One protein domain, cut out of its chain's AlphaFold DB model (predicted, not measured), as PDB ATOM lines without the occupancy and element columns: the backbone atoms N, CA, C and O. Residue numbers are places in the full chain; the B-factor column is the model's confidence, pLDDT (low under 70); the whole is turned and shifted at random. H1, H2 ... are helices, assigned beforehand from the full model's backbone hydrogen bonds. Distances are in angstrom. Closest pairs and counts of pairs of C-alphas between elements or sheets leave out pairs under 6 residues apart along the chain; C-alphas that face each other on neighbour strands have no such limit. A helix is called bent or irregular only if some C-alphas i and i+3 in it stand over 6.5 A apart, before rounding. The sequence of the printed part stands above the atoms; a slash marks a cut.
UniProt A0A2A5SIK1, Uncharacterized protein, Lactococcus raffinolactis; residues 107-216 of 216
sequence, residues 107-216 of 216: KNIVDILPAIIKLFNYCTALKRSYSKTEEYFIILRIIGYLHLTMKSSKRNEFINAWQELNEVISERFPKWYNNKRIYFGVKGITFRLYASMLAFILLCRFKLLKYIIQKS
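Overview. This is residues 107 to 216 of the 216 residues of an uncharacterized protein of Lactococcus raffinolactis (UniProt A0A2A5SIK1). Three helices, H1, H2 and H3, lie side by side in an up-and-down bundle, their centres making a triangle, and a fourth long helix, H5, crosses H2 on the bundle's outside at nearly a right angle. The small helix H4 sits on the first residues of H2, close to H5, while residues 187 to 192, of which 191 and 192 belong to H5, stick out. The printed part has 110 residues with five named helices, H1 to H5 in chain order, and no named strand; the class is all helix. It is compact, with a radius of gyration of the C-alphas of 13.6 A, and spans 41 by 28 by 22 A.

Arrangement. H1, residues 109 to 125, and H2, residues 132 to 149, touch as a helical hairpin, opposite ways at a shallow tilt of 10 degrees; their closest C-alphas, those of Ile 109 and Thr 149, are 5.3 A apart. H2 and H3, residues 155 to 172, form a second helical hairpin, opposite ways at a shallow tilt of 16 degrees. H2 touches H3 with residues 139 to 146 alone, and the closest C-alphas, those of Ile 139 and Ile 169, are 7.1 A apart. H1 touches H3, running the same way at a shallow tilt of 8 degrees, with the closest C-alphas, those of Thr 124 and Arg 172, 6.6 A apart. H2 is the hub, touching the four other helices. H4, residues 181 to 184, touches H2 at residues 132 to 136 alone, and the closest C-alphas, those of Tyr 136 and Arg 181, are 6.4 A apart. H5, residues 191 to 205, touches H2 with residues 197 to 200 alone, about perpendicular at 85 degrees; the closest C-alphas, those of Ile 143 and Met 197, are 6.7 A apart. H4 and H5 are close but not clearly touching, with the C-alphas of Ile 182 and Leu 198 closest at 6.5 A. H5 is apart from H1 and H3. In H2, H3 and H5 every O i to N i+4 pair is within hydrogen-bond range, in H1 11 of 13 are, and H4 is too short for such a pair.

Along the chain. H1 begins at C-alpha 109 (27.024, -44.079, -15.373) and is 22.8 A long. It is irregular, with C-alphas 111 and 114 7.6 A apart, and has a kink of 34 degrees near residue 116. H2 is 26.3 A long and H3 26.0 A. H5 is 20.7 A long and ends at C-alpha 205 (36.657, -30.442, -3.170).

Size, cuts and confidence. The C-alphas of Arg 128 and Ser 216 are the two farthest apart, at 42.4 A. The printed part has no cut; the link from H2 to H3 is tight and the other three are short. The mean pLDDT of the printed part is 90.6, and it is under 70 at residue 107 and at residues 212 to 216, which end at the chain's last residue.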
ATOM      1  N   LYS A 107      29.210 -48.492 -20.011       69.31
ATOM      2  CA  LYS A 107      29.423 -47.268 -20.796       69.31
ATOM      3  C   LYS A 107      28.831 -46.042 -20.117       69.31
ATOM      4  O   LYS A 107      29.588 -45.122 -19.832       69.31
ATOM      5  N   ASN A 108      27.539 -45.994 -19.817       80.88
ATOM      6  CA  ASN A 108      26.947 -44.829 -19.151       80.88
ATOM      7  C   ASN A 108      26.865 -45.053 -17.631       80.88
ATOM      8  O   ASN A 108      26.583 -46.162 -17.183       80.88
ATOM      9  N   ILE A 109      27.132 -44.012 -16.834       87.94
ATOM     10  CA  ILE A 109      27.024 -44.079 -15.373       87.94
ATOM     11  C   ILE A 109      25.603 -44.399 -14.907       87.94
ATOM     12  O   ILE A 109      25.461 -45.162 -13.961       87.94
ATOM     13  N   VAL A 110      24.571 -43.879 -15.578       88.75
ATOM     14  CA  VAL A 110      23.161 -44.060 -15.194       88.75
ATOM     15  C   VAL A 110      22.780 -45.539 -15.188       88.75
ATOM     16  O   VAL A 110      22.148 -46.003 -14.243       88.75
ATOM     17  N   ASP A 111      23.243 -46.295 -16.185       87.62
ATOM     18  CA  ASP A 111      22.911 -47.715 -16.345       87.62
ATOM     19  C   ASP A 111      23.507 -48.589 -15.233       87.62
ATOM     20  O   ASP A 111      22.959 -49.635 -14.884       87.62
ATOM     21  N   ILE A 112      24.649 -48.176 -14.675       91.38
ATOM     22  CA  ILE A 112      25.402 -48.974 -13.700       91.38
ATOM     23  C   ILE A 112      25.353 -48.404 -12.279       91.38
ATOM     24  O   ILE A 112      25.755 -49.097 -11.345       91.38
ATOM     25  N   LEU A 113      24.860 -47.178 -12.084       94.75
ATOM     26  CA  LEU A 113      24.863 -46.492 -10.791       94.75
ATOM     27  C   LEU A 113      24.149 -47.289  -9.686       94.75
ATOM     28  O   LEU A 113      24.774 -47.477  -8.640       94.75
ATOM     29  N   PRO A 114      22.940 -47.858  -9.890       95.56
ATOM     30  CA  PRO A 114      22.290 -48.664  -8.851       95.56
ATOM     31  C   PRO A 114      23.140 -49.866  -8.417       95.56
ATOM     32  O   PRO A 114      23.250 -50.173  -7.228       95.56
ATOM     33  N   ALA A 115      23.802 -50.523  -9.374       95.00
ATOM     34  CA  ALA A 115      24.673 -51.660  -9.105       95.00
ATOM     35  C   ALA A 115      25.969 -51.237  -8.390       95.00
ATOM     36  O   ALA A 115      26.433 -51.946  -7.498       95.00
ATOM     37  N   ILE A 116      26.533 -50.074  -8.729       96.12
ATOM     38  CA  ILE A 116      27.691 -49.494  -8.035       96.12
ATOM     39  C   ILE A 116      27.324 -49.124  -6.591       96.12
ATOM     40  O   ILE A 116      28.085 -49.437  -5.676       96.12
ATOM     41  N   ILE A 117      26.167 -48.499  -6.359       97.88
ATOM     42  CA  ILE A 117      25.701 -48.155  -5.008       97.88
ATOM     43  C   ILE A 117      25.523 -49.430  -4.178       97.88
ATOM     44  O   ILE A 117      26.078 -49.524  -3.083       97.88
ATOM     45  N   LYS A 118      24.848 -50.455  -4.723       97.94
ATOM     46  CA  LYS A 118      24.715 -51.771  -4.072       97.94
ATOM     47  C   LYS A 118      26.085 -52.359  -3.706       97.94
ATOM     48  O   LYS A 118      26.284 -52.801  -2.575       97.94
ATOM     49  N   LEU A 119      27.038 -52.324  -4.640       98.06
ATOM     50  CA  LEU A 119      28.408 -52.803  -4.440       98.06
ATOM     51  C   LEU A 119      29.124 -52.069  -3.304       98.06
ATOM     52  O   LEU A 119      29.760 -52.711  -2.470       98.06
ATOM     53  N   PHE A 120      29.063 -50.739  -3.256       98.12
ATOM     54  CA  PHE A 120      29.824 -49.986  -2.260       98.12
ATOM     55  C   PHE A 120      29.141 -49.918  -0.898       98.12
ATOM     56  O   PHE A 120      29.855 -49.907   0.104       98.12
ATOM     57  N   ASN A 121      27.814 -50.021  -0.829       98.00
ATOM     58  CA  ASN A 121      27.114 -50.312   0.424       98.00
ATOM     59  C   ASN A 121      27.560 -51.664   0.999       98.00
ATOM     60  O   ASN A 121      27.874 -51.754   2.183       98.00
ATOM     61  N   TYR A 122      27.702 -52.695   0.157       97.88
ATOM     62  CA  TYR A 122      28.282 -53.971   0.584       97.88
ATOM     63  C   TYR A 122      29.730 -53.808   1.073       97.88
ATOM     64  O   TYR A 122      30.046 -54.136   2.216       97.88
ATOM     65  N   CYS A 123      30.610 -53.232   0.245       97.75
ATOM     66  CA  CYS A 123      32.038 -53.093   0.558       97.75
ATOM     67  C   CYS A 123      32.307 -52.300   1.846       97.75
ATOM     68  O   CYS A 123      33.259 -52.603   2.570       97.75
ATOM     69  N   THR A 124      31.501 -51.272   2.119       97.38
ATOM     70  CA  THR A 124      31.623 -50.420   3.311       97.38
ATOM     71  C   THR A 124      31.061 -51.071   4.574       97.38
ATOM     72  O   THR A 124      31.465 -50.688   5.673       97.38
ATOM     73  N   ALA A 125      30.195 -52.079   4.441       96.75
ATOM     74  CA  ALA A 125      29.630 -52.840   5.553       96.75
ATOM     75  C   ALA A 125      30.459 -54.079   5.952       96.75
ATOM     76  O   ALA A 125      30.219 -54.641   7.017       96.75
ATOM     77  N   LEU A 126      31.455 -54.485   5.150       96.31
ATOM     78  CA  LEU A 126      32.268 -55.696   5.378       96.31
ATOM     79  C   LEU A 126      32.963 -55.755   6.749       96.31
ATOM     80  O   LEU A 126      33.188 -56.841   7.280       96.31
ATOM     81  N   LYS A 127      33.342 -54.608   7.324       95.00
ATOM     82  CA  LYS A 127      34.023 -54.527   8.627       95.00
ATOM     83  C   LYS A 127      33.431 -53.441   9.498       95.00
ATOM     84  O   LYS A 127      33.006 -52.404   9.001       95.00
ATOM     85  N   ARG A 128      33.523 -53.617  10.822       94.00
ATOM     86  CA  ARG A 128      33.149 -52.587  11.808       94.00
ATOM     87  C   ARG A 128      34.047 -51.351  11.730       94.00
ATOM     88  O   ARG A 128      33.546 -50.237  11.872       94.00
ATOM     89  N   SER A 129      35.340 -51.536  11.476       94.94
ATOM     90  CA  SER A 129      36.326 -50.464  11.333       94.94
ATOM     91  C   SER A 129      37.294 -50.755  10.188       94.94
ATOM     92  O   SER A 129      37.582 -51.909   9.873       94.94
ATOM     93  N   TYR A 130      37.798 -49.683   9.578       96.75
ATOM     94  CA  TYR A 130      38.752 -49.727   8.475       96.75
ATOM     95  C   TYR A 130      39.983 -48.902   8.836       96.75
ATOM     96  O   TYR A 130      39.886 -47.819   9.418       96.75
ATOM     97  N   SER A 131      41.156 -49.397   8.462       95.69
ATOM     98  CA  SER A 131      42.377 -48.605   8.432       95.69
ATOM     99  C   SER A 131      42.289 -47.520   7.355       95.69
ATOM    100  O   SER A 131      41.520 -47.609   6.396       95.69
ATOM    101  N   LYS A 132      43.153 -46.504   7.455       96.19
ATOM    102  CA  LYS A 132      43.232 -45.446   6.438       96.19
ATOM    103  C   LYS A 132      43.660 -45.949   5.062       96.19
ATOM    104  O   LYS A 132      43.271 -45.344   4.066       96.19
ATOM    105  N   THR A 133      44.414 -47.044   4.996       95.38
ATOM    106  CA  THR A 133      44.764 -47.691   3.726       95.38
ATOM    107  C   THR A 133      43.546 -48.396   3.115       95.38
ATOM    108  O   THR A 133      43.293 -48.234   1.927       95.38
ATOM    109  N   GLU A 134      42.749 -49.122   3.902       96.31
ATOM    110  CA  GLU A 134      41.544 -49.802   3.393       96.31
ATOM    111  C   GLU A 134      40.462 -48.797   2.958       96.31
ATOM    112  O   GLU A 134      39.949 -48.902   1.846       96.31
ATOM    113  N   GLU A 135      40.188 -47.774   3.780       96.94
ATOM    114  CA  GLU A 135      39.300 -46.648   3.441       96.94
ATOM    115  C   GLU A 135      39.709 -46.012   2.102       96.94
ATOM    116  O   GLU A 135      38.885 -45.819   1.207       96.94
ATOM    117  N   TYR A 136      41.009 -45.754   1.934       96.38
ATOM    118  CA  TYR A 136      41.571 -45.197   0.708       96.38
ATOM    119  C   TYR A 136      41.283 -46.066  -0.522       96.38
ATOM    120  O   TYR A 136      40.890 -45.540  -1.563       96.38
ATOM    121  N   PHE A 137      41.450 -47.387  -0.420       96.69
ATOM    122  CA  PHE A 137      41.222 -48.281  -1.554       96.69
ATOM    123  C   PHE A 137      39.747 -48.457  -1.905       96.69
ATOM    124  O   PHE A 137      39.441 -48.602  -3.088       96.69
ATOM    125  N   ILE A 138      38.835 -48.382  -0.932       97.12
ATOM    126  CA  ILE A 138      37.392 -48.345  -1.212       97.12
ATOM    127  C   ILE A 138      37.055 -47.093  -2.034       97.12
ATOM    128  O   ILE A 138      36.476 -47.199  -3.116       97.12
ATOM    129  N   ILE A 139      37.508 -45.921  -1.584       96.31
ATOM    130  CA  ILE A 139      37.282 -44.640  -2.274       96.31
ATOM    131  C   ILE A 139      37.916 -44.642  -3.671       96.31
ATOM    132  O   ILE A 139      37.290 -44.219  -4.644       96.31
ATOM    133  N   LEU A 140      39.137 -45.173  -3.801       95.38
ATOM    134  CA  LEU A 140      39.823 -45.296  -5.087       95.38
ATOM    135  C   LEU A 140      39.004 -46.122  -6.090       95.38
ATOM    136  O   LEU A 140      38.985 -45.790  -7.275       95.38
ATOM    137  N   ARG A 141      38.317 -47.182  -5.641       95.44
ATOM    138  CA  ARG A 141      37.473 -48.009  -6.517       95.44
ATOM    139  C   ARG A 141      36.198 -47.288  -6.947       95.44
ATOM    140  O   ARG A 141      35.862 -47.374  -8.125       95.44
ATOM    141  N   ILE A 142      35.562 -46.520  -6.061       95.75
ATOM    142  CA  ILE A 142      34.414 -45.660  -6.410       95.75
ATOM    143  C   ILE A 142      34.814 -44.662  -7.500       95.75
ATOM    144  O   ILE A 142      34.190 -44.578  -8.557       95.75
ATOM    145  N   ILE A 143      35.927 -43.961  -7.285       94.19
ATOM    146  CA  ILE A 143      36.474 -42.995  -8.245       94.19
ATOM    147  C   ILE A 143      36.889 -43.680  -9.555       94.19
ATOM    148  O   ILE A 143      36.783 -43.084 -10.627       94.19
ATOM    149  N   GLY A 144      37.352 -44.928  -9.498       92.50
ATOM    150  CA  GLY A 144      37.661 -45.733 -10.678       92.50
ATOM    151  C   GLY A 144      36.448 -45.939 -11.588       92.50
ATOM    152  O   GLY A 144      36.569 -45.747 -12.798       92.50
ATOM    153  N   TYR A 145      35.279 -46.251 -11.020       92.75
ATOM    154  CA  TYR A 145      34.038 -46.365 -11.795       92.75
ATOM    155  C   TYR A 145      33.604 -45.038 -12.410       92.75
ATOM    156  O   TYR A 145      33.209 -45.012 -13.572       92.75
ATOM    157  N   LEU A 146      33.741 -43.934 -11.673       92.25
ATOM    158  CA  LEU A 146      33.461 -42.604 -12.215       92.25
ATOM    159  C   LEU A 146      34.371 -42.291 -13.409       92.25
ATOM    160  O   LEU A 146      33.894 -41.867 -14.454       92.25
ATOM    161  N   HIS A 147      35.675 -42.562 -13.321       90.50
ATOM    162  CA  HIS A 147      36.574 -42.360 -14.463       90.50
ATOM    163  C   HIS A 147      36.204 -43.217 -15.680       90.50
ATOM    164  O   HIS A 147      36.350 -42.747 -16.810       90.50
ATOM    165  N   LEU A 148      35.741 -44.452 -15.461       87.81
ATOM    166  CA  LEU A 148      35.356 -45.364 -16.537       87.81
ATOM    167  C   LEU A 148      34.179 -44.816 -17.356       87.81
ATOM    168  O   LEU A 148      34.189 -44.915 -18.581       87.81
ATOM    169  N   THR A 149      33.202 -44.202 -16.691       88.69
ATOM    170  CA  THR A 149      31.960 -43.722 -17.315       88.69
ATOM    171  C   THR A 149      31.970 -42.235 -17.659       88.69
ATOM    172  O   THR A 149      31.066 -41.755 -18.345       88.69
ATOM    173  N   MET A 150      32.988 -41.487 -17.219       86.50
ATOM    174  CA  MET A 150      33.054 -40.028 -17.359       86.50
ATOM    175  C   MET A 150      32.877 -39.547 -18.804       86.50
ATOM    176  O   MET A 150      32.181 -38.565 -19.036       86.50
ATOM    177  N   LYS A 151      33.501 -40.222 -19.780       84.12
ATOM    178  CA  LYS A 151      33.474 -39.793 -21.194       84.12
ATOM    179  C   LYS A 151      32.122 -39.993 -21.878       84.12
ATOM    180  O   LYS A 151      31.859 -39.360 -22.892       84.12
ATOM    181  N   SER A 152      31.315 -40.908 -21.368       85.75
ATOM    182  CA  SER A 152      30.081 -41.398 -21.990       85.75
ATOM    183  C   SER A 152      28.824 -40.940 -21.258       85.75
ATOM    184  O   SER A 152      27.722 -41.201 -21.732       85.75
ATOM    185  N   SER A 153      28.979 -40.259 -20.123       86.12
ATOM    186  CA  SER A 153      27.876 -39.752 -19.307       86.12
ATOM    187  C   SER A 153      27.663 -38.265 -19.563       86.12
ATOM    188  O   SER A 153      28.629 -37.519 -19.751       86.12
ATOM    189  N   LYS A 154      26.411 -37.794 -19.518       88.25
ATOM    190  CA  LYS A 154      26.152 -36.348 -19.551       88.25
ATOM    191  C   LYS A 154      26.636 -35.707 -18.255       88.25
ATOM    192  O   LYS A 154      26.675 -36.337 -17.199       88.25
ATOM    193  N   ARG A 155      26.934 -34.406 -18.299       86.00
ATOM    194  CA  ARG A 155      27.430 -33.669 -17.124       86.00
ATOM    195  C   ARG A 155      26.543 -33.813 -15.892       86.00
ATOM    196  O   ARG A 155      27.058 -34.069 -14.810       86.00
ATOM    197  N   ASN A 156      25.236 -33.610 -16.043       88.94
ATOM    198  CA  ASN A 156      24.324 -33.635 -14.901       88.94
ATOM    199  C   ASN A 156      24.189 -35.056 -14.333       88.94
ATOM    200  O   ASN A 156      24.224 -35.218 -13.121       88.94
ATOM    201  N   GLU A 157      24.142 -36.076 -15.195       91.69
ATOM    202  CA  GLU A 157      24.137 -37.493 -14.794       91.69
ATOM    203  C   GLU A 157      25.391 -37.836 -13.979       91.69
ATOM    204  O   GLU A 157      25.303 -38.427 -12.908       91.69
ATOM    205  N   PHE A 158      26.561 -37.393 -14.446       91.44
ATOM    206  CA  PHE A 158      27.822 -37.611 -13.748       91.44
ATOM    207  C   PHE A 158      27.886 -36.889 -12.393       91.44
ATOM    208  O   PHE A 158      28.366 -37.455 -11.412       91.44
ATOM    209  N   ILE A 159      27.423 -35.635 -12.327       91.12
ATOM    210  CA  ILE A 159      27.402 -34.863 -11.077       91.12
ATOM    211  C   ILE A 159      26.466 -35.519 -10.058       91.12
ATOM    212  O   ILE A 159      26.866 -35.661  -8.904       91.12
ATOM    213  N   ASN A 160      25.277 -35.954 -10.480       92.94
ATOM    214  CA  ASN A 160      24.324 -36.645  -9.610       92.94
ATOM    215  C   ASN A 160      24.907 -37.972  -9.107       92.94
ATOM    216  O   ASN A 160      24.936 -38.215  -7.904       92.94
ATOM    217  N   ALA A 161      25.499 -38.771 -10.000       95.00
ATOM    218  CA  ALA A 161      26.171 -40.009  -9.619       95.00
ATOM    219  C   ALA A 161      27.303 -39.775  -8.606       95.00
ATOM    220  O   ALA A 161      27.468 -40.545  -7.662       95.00
ATOM    221  N   TRP A 162      28.084 -38.702  -8.769       94.81
ATOM    222  CA  TRP A 162      29.089 -38.330  -7.776       94.81
ATOM    223  C   TRP A 162      28.466 -37.963  -6.426       94.81
ATOM    224  O   TRP A 162      29.017 -38.350  -5.400       94.81
ATOM    225  N   GLN A 163      27.350 -37.232  -6.402       94.06
ATOM    226  CA  GLN A 163      26.667 -36.875  -5.156       94.06
ATOM    227  C   GLN A 163      26.208 -38.125  -4.402       94.06
ATOM    228  O   GLN A 163      26.611 -38.297  -3.255       94.06
ATOM    229  N   GLU A 164      25.496 -39.032  -5.073       97.00
ATOM    230  CA  GLU A 164      25.011 -40.286  -4.477       97.00
ATOM    231  C   GLU A 164      26.169 -41.160  -3.969       97.00
ATOM    232  O   GLU A 164      26.162 -41.657  -2.844       97.00
ATOM    233  N   LEU A 165      27.239 -41.303  -4.756       96.75
ATOM    234  CA  LEU A 165      28.404 -42.086  -4.333       96.75
ATOM    235  C   LEU A 165      29.190 -41.406  -3.207       96.75
ATOM    236  O   LEU A 165      29.739 -42.085  -2.340       96.75
ATOM    237  N   ASN A 166      29.256 -40.075  -3.189       95.44
ATOM    238  CA  ASN A 166      29.877 -39.340  -2.094       95.44
ATOM    239  C   ASN A 166      29.051 -39.435  -0.806       95.44
ATOM    240  O   ASN A 166      29.649 -39.411   0.268       95.44
ATOM    241  N   GLU A 167      27.726 -39.560  -0.885       96.50
ATOM    242  CA  GLU A 167      26.874 -39.860   0.272       96.50
ATOM    243  C   GLU A 167      27.213 -41.235   0.850       96.50
ATOM    244  O   GLU A 167      27.545 -41.302   2.030       96.50
ATOM    245  N   VAL A 168      27.307 -42.280   0.017       97.56
ATOM    246  CA  VAL A 168      27.758 -43.622   0.449       97.56
ATOM    247  C   VAL A 168      29.125 -43.559   1.145       97.56
ATOM    248  O   VAL A 168      29.326 -44.138   2.215       97.56
ATOM    249  N   ILE A 169      30.086 -42.820   0.572       96.75
ATOM    250  CA  ILE A 169      31.402 -42.637   1.203       96.75
ATOM    251  C   ILE A 169      31.260 -41.897   2.533       96.75
ATOM    252  O   ILE A 169      31.886 -42.294   3.509       96.75
ATOM    253  N   SER A 170      30.503 -40.804   2.571       96.38
ATOM    254  CA  SER A 170      30.457 -39.891   3.718       96.38
ATOM    255  C   SER A 170      29.648 -40.453   4.881       96.38
ATOM    256  O   SER A 170      29.994 -40.182   6.026       96.38
ATOM    257  N   GLU A 171      28.633 -41.271   4.616       96.62
ATOM    258  CA  GLU A 171      27.901 -42.011   5.644       96.62
ATOM    259  C   GLU A 171      28.848 -42.956   6.393       96.62
ATOM    260  O   GLU A 171      28.893 -42.969   7.625       96.62
ATOM    261  N   ARG A 172      29.692 -43.690   5.654       96.88
ATOM    262  CA  ARG A 172      30.663 -44.602   6.267       96.88
ATOM    263  C   ARG A 172      31.899 -43.897   6.819       96.88
ATOM    264  O   ARG A 172      32.426 -44.274   7.867       96.88
ATOM    265  N   PHE A 173      32.387 -42.892   6.104       96.94
ATOM    266  CA  PHE A 173      33.651 -42.206   6.342       96.94
ATOM    267  C   PHE A 173      33.449 -40.673   6.338       96.94
ATOM    268  O   PHE A 173      33.943 -39.983   5.444       96.94
ATOM    269  N   PRO A 174      32.801 -40.078   7.362       94.94
ATOM    270  CA  PRO A 174      32.396 -38.659   7.352       94.94
ATOM    271  C   PRO A 174      33.525 -37.640   7.156       94.94
ATOM    272  O   PRO A 174      33.297 -36.498   6.765       94.94
ATOM    273  N   LYS A 175      34.770 -38.032   7.442       93.81
ATOM    274  CA  LYS A 175      35.970 -37.195   7.290       93.81
ATOM    275  C   LYS A 175      36.963 -37.809   6.305       93.81
ATOM    276  O   LYS A 175      38.173 -37.675   6.495       93.81
ATOM    277  N   TRP A 176      36.478 -38.502   5.277       95.31
ATOM    278  CA  TRP A 176      37.332 -39.212   4.323       95.31
ATOM    279  C   TRP A 176      38.314 -38.292   3.592       95.31
ATOM    280  O   TRP A 176      39.464 -38.663   3.387       95.31
ATOM    281  N   TYR A 177      37.934 -37.041   3.316       93.25
ATOM    282  CA  TYR A 177      38.849 -36.034   2.772       93.25
ATOM    283  C   TYR A 177      40.049 -35.718   3.683       93.25
ATOM    284  O   TYR A 177      41.001 -35.110   3.217       93.25
ATOM    285  N   ASN A 178      40.040 -36.102   4.964       94.25
ATOM    286  CA  ASN A 178      41.189 -35.934   5.863       94.25
ATOM    287  C   ASN A 178      42.148 -37.133   5.812       94.25
ATOM    288  O   ASN A 178      43.178 -37.143   6.492       94.25
ATOM    289  N   ASN A 179      41.820 -38.169   5.041       96.12
ATOM    290  CA  ASN A 179      42.685 -39.318   4.867       96.12
ATOM    291  C   ASN A 179      43.948 -38.918   4.098       96.12
ATOM    292  O   ASN A 179      43.935 -38.739   2.884       96.12
ATOM    293  N   LYS A 180      45.074 -38.837   4.814       95.88
ATOM    294  CA  LYS A 180      46.388 -38.483   4.259       95.88
ATOM    295  C   LYS A 180      46.782 -39.341   3.046       95.88
ATOM    296  O   LYS A 180      47.478 -38.847   2.165       95.88
ATOM    297  N   ARG A 181      46.310 -40.591   2.942       95.19
ATOM    298  CA  ARG A 181      46.599 -41.472   1.795       95.19
ATOM    299  C   ARG A 181      46.064 -40.928   0.467       95.19
ATOM    300  O   ARG A 181      46.636 -41.229  -0.574       95.19
ATOM    301  N   ILE A 182      45.045 -40.071   0.496       94.44
ATOM    302  CA  ILE A 182      44.547 -39.359  -0.689       94.44
ATOM    303  C   ILE A 182      45.606 -38.414  -1.268       94.44
ATOM    304  O   ILE A 182      45.719 -38.313  -2.485       94.44
ATOM    305  N   TYR A 183      46.386 -37.754  -0.406       93.44
ATOM    306  CA  TYR A 183      47.321 -36.680  -0.777       93.44
ATOM    307  C   TYR A 183      48.787 -37.103  -0.842       93.44
ATOM    308  O   TYR A 183      49.611 -36.365  -1.374       93.44
ATOM    309  N   PHE A 184      49.123 -38.260  -0.271       92.19
ATOM    310  CA  PHE A 184      50.486 -38.803  -0.288       92.19
ATOM    311  C   PHE A 184      50.573 -40.170  -0.976       92.19
ATOM    312  O   PHE A 184      51.664 -40.702  -1.169       92.19
ATOM    313  N   GLY A 185      49.428 -40.741  -1.355       89.19
ATOM    314  CA  GLY A 185      49.341 -42.049  -1.984       89.19
ATOM    315  C   GLY A 185      49.657 -43.210  -1.039       89.19
ATOM    316  O   GLY A 185      49.862 -43.070   0.172       89.19
ATOM    317  N   VAL A 186      49.684 -44.401  -1.631       92.44
ATOM    318  CA  VAL A 186      50.041 -45.660  -0.972       92.44
ATOM    319  C   VAL A 186      51.049 -46.389  -1.855       92.44
ATOM    320  O   VAL A 186      50.865 -46.474  -3.066       92.44
ATOM    321  N   LYS A 187      52.122 -46.946  -1.278       92.38
ATOM    322  CA  LYS A 187      53.081 -47.750  -2.055       92.38
ATOM    323  C   LYS A 187      52.380 -48.974  -2.645       92.38
ATOM    324  O   LYS A 187      51.685 -49.683  -1.924       92.38
ATOM    325  N   GLY A 188      52.600 -49.247  -3.927       88.62
ATOM    326  CA  GLY A 188      52.003 -50.395  -4.616       88.62
ATOM    327  C   GLY A 188      50.939 -50.036  -5.659       88.62
ATOM    328  O   GLY A 188      50.414 -50.938  -6.307       88.62
ATOM    329  N   ILE A 189      50.648 -48.747  -5.858       89.44
ATOM    330  CA  ILE A 189      49.846 -48.248  -6.986       89.44
ATOM    331  C   ILE A 189      50.713 -47.444  -7.955       89.44
ATOM    332  O   ILE A 189      51.728 -46.864  -7.572       89.44
ATOM    333  N   THR A 190      50.296 -47.385  -9.220       87.62
ATOM    334  CA  THR A 190      50.990 -46.571 -10.227       87.62
ATOM    335  C   THR A 190      50.807 -45.075  -9.955       87.62
ATOM    336  O   THR A 190      49.721 -44.637  -9.567       87.62
ATOM    337  N   PHE A 191      51.842 -44.276 -10.236       88.75
ATOM    338  CA  PHE A 191      51.772 -42.816 -10.115       88.75
ATOM    339  C   PHE A 191      50.645 -42.215 -10.968       88.75
ATOM    340  O   PHE A 191      49.938 -41.325 -10.509       88.75
ATOM    341  N   ARG A 192      50.416 -42.747 -12.176       88.44
ATOM    342  CA  ARG A 192      49.336 -42.294 -13.066       88.44
ATOM    343  C   ARG A 192      47.951 -42.462 -12.435       88.44
ATOM    344  O   ARG A 192      47.149 -41.535 -12.490       88.44
ATOM    345  N   LEU A 193      47.672 -43.625 -11.836       87.75
ATOM    346  CA  LEU A 193      46.401 -43.874 -11.146       87.75
ATOM    347  C   LEU A 193      46.227 -42.923  -9.957       87.75
ATOM    348  O   LEU A 193      45.172 -42.312  -9.801       87.75
ATOM    349  N   TYR A 194      47.283 -42.768  -9.159       91.88
ATOM    350  CA  TYR A 194      47.301 -41.855  -8.025       91.88
ATOM    351  C   TYR A 194      47.021 -40.402  -8.444       91.88
ATOM    352  O   TYR A 194      46.118 -39.771  -7.896       91.88
ATOM    353  N   ALA A 195      47.738 -39.894  -9.450       93.44
ATOM    354  CA  ALA A 195      47.580 -38.531  -9.946       93.44
ATOM    355  C   ALA A 195      46.166 -38.278 -10.497       93.44
ATOM    356  O   ALA A 195      45.575 -37.243 -10.199       93.44
ATOM    357  N   SER A 196      45.597 -39.238 -11.239       91.50
ATOM    358  CA  SER A 196      44.219 -39.150 -11.751       91.50
ATOM    359  C   SER A 196      43.196 -39.040 -10.619       91.50
ATOM    360  O   SER A 196      42.315 -38.183 -10.651       91.50
ATOM    361  N   MET A 197      43.327 -39.884  -9.592       91.19
ATOM    362  CA  MET A 197      42.445 -39.862  -8.424       91.19
ATOM    363  C   MET A 197      42.583 -38.549  -7.644       91.19
ATOM    364  O   MET A 197      41.572 -37.941  -7.297       91.19
ATOM    365  N   LEU A 198      43.813 -38.093  -7.389       94.50
ATOM    366  CA  LEU A 198      44.054 -36.840  -6.678       94.50
ATOM    367  C   LEU A 198      43.444 -35.655  -7.435       94.50
ATOM    368  O   LEU A 198      42.734 -34.855  -6.831       94.50
ATOM    369  N   ALA A 199      43.662 -35.573  -8.750       93.25
ATOM    370  CA  ALA A 199      43.075 -34.532  -9.586       93.25
ATOM    371  C   ALA A 199      41.545 -34.518  -9.461       93.25
ATOM    372  O   ALA A 199      40.968 -33.478  -9.152       93.25
ATOM    373  N   PHE A 200      40.891 -35.677  -9.600       92.50
ATOM    374  CA  PHE A 200      39.440 -35.788  -9.445       92.50
ATOM    375  C   PHE A 200      38.950 -35.293  -8.075       92.50
ATOM    376  O   PHE A 200      38.030 -34.479  -8.001       92.50
ATOM    377  N   ILE A 201      39.592 -35.725  -6.986       92.38
ATOM    378  CA  ILE A 201      39.207 -35.331  -5.624       92.38
ATOM    379  C   ILE A 201      39.376 -33.824  -5.413       92.38
ATOM    380  O   ILE A 201      38.502 -33.194  -4.814       92.38
ATOM    381  N   LEU A 202      40.463 -33.225  -5.906       92.44
ATOM    382  CA  LEU A 202      40.677 -31.779  -5.808       92.44
ATOM    383  C   LEU A 202      39.593 -31.011  -6.576       92.44
ATOM    384  O   LEU A 202      39.034 -30.053  -6.045       92.44
ATOM    385  N   LEU A 203      39.221 -31.470  -7.774       90.81
ATOM    386  CA  LEU A 203      38.129 -30.871  -8.544       90.81
ATOM    387  C   LEU A 203      36.789 -30.938  -7.806       90.81
ATOM    388  O   LEU A 203      36.044 -29.957  -7.807       90.81
ATOM    389  N   CYS A 204      36.493 -32.059  -7.147       87.69
ATOM    390  CA  CYS A 204      35.299 -32.203  -6.314       87.69
ATOM    391  C   CYS A 204      35.340 -31.245  -5.119       87.69
ATOM    392  O   CYS A 204      34.403 -30.479  -4.897       87.69
ATOM    393  N   ARG A 205      36.459 -31.243  -4.384       85.25
ATOM    394  CA  ARG A 205      36.657 -30.442  -3.170       85.25
ATOM    395  C   ARG A 205      36.528 -28.942  -3.439       85.25
ATOM    396  O   ARG A 205      35.944 -28.230  -2.628       85.25
ATOM    397  N   PHE A 206      37.028 -28.472  -4.579       87.12
ATOM    398  CA  PHE A 206      36.942 -27.068  -4.985       87.12
ATOM    399  C   PHE A 206      35.695 -26.740  -5.825       87.12
ATOM    400  O   PHE A 206      35.581 -25.632  -6.342       87.12
ATOM    401  N   LYS A 207      34.737 -27.674  -5.958       83.75
ATOM    402  CA  LYS A 207      33.494 -27.505  -6.739       83.75
ATOM    403  C   LYS A 207      33.741 -27.116  -8.209       83.75
ATOM    404  O   LYS A 207      32.941 -26.408  -8.824       83.75
ATOM    405  N   LEU A 208      34.843 -27.602  -8.781       84.19
ATOM    406  CA  LEU A 208      35.293 -27.295 -10.141       84.19
ATOM    407  C   LEU A 208      34.773 -28.279 -11.200       84.19
ATOM    408  O   LEU A 208      34.880 -27.993 -12.391       84.19
ATOM    409  N   LEU A 209      34.161 -29.403 -10.801       78.56
ATOM    410  CA  LEU A 209      33.631 -30.419 -11.728       78.56
ATOM    411  C   LEU A 209      32.714 -29.841 -12.820       78.56
ATOM    412  O   LEU A 209      32.774 -30.267 -13.973       78.56
ATOM    413  N   LYS A 210      31.907 -28.827 -12.481       72.69
ATOM    414  CA  LYS A 210      30.962 -28.182 -13.408       72.69
ATOM    415  C   LYS A 210      31.616 -27.509 -14.627       72.69
ATOM    416  O   LYS A 210      30.912 -27.249 -15.601       72.69
ATOM    417  N   TYR A 211      32.922 -27.230 -14.575       73.06
ATOM    418  CA  TYR A 211      33.675 -26.560 -15.642       73.06
ATOM    419  C   TYR A 211      34.420 -27.517 -16.582       73.06
ATOM    420  O   TYR A 211      34.866 -27.087 -17.639       73.06
ATOM    421  N   ILE A 212      34.579 -28.791 -16.208       67.75
ATOM    422  CA  ILE A 212      35.456 -29.740 -16.920       67.75
ATOM    423  C   ILE A 212      34.663 -30.735 -17.759       67.75
ATOM    424  O   ILE A 212      35.129 -31.183 -18.803       67.75
ATOM    425  N   ILE A 213      33.451 -31.072 -17.327       63.94
ATOM    426  CA  ILE A 213      32.604 -31.992 -18.076       63.94
ATOM    427  C   ILE A 213      31.917 -31.194 -19.190       63.94
ATOM    428  O   ILE A 213      31.256 -30.188 -18.907       63.94
ATOM    429  N   GLN A 214      32.120 -31.623 -20.442       56.22
ATOM    430  CA  GLN A 214      31.604 -30.956 -21.642       56.22
ATOM    431  C   GLN A 214      30.122 -30.588 -21.479       56.22
ATOM    432  O   GLN A 214      29.313 -31.386 -21.001       56.22
ATOM    433  N   LYS A 215      29.768 -29.363 -21.887       49.41
ATOM    434  CA  LYS A 215      28.371 -29.011 -22.152       49.41
ATOM    435  C   LYS A 215      27.941 -29.839 -23.366       49.41
ATOM    436  O   LYS A 215      28.418 -29.565 -24.462       49.41
ATOM    437  N   SER A 216      27.115 -30.859 -23.147       50.38
ATOM    438  CA  SER A 216      26.185 -31.327 -24.177       50.38
ATOM    439  C   SER A 216      25.088 -30.286 -24.331       50.38
ATOM    440  O   SER A 216      24.508 -29.955 -23.266       50.38
TER     441      SER A 216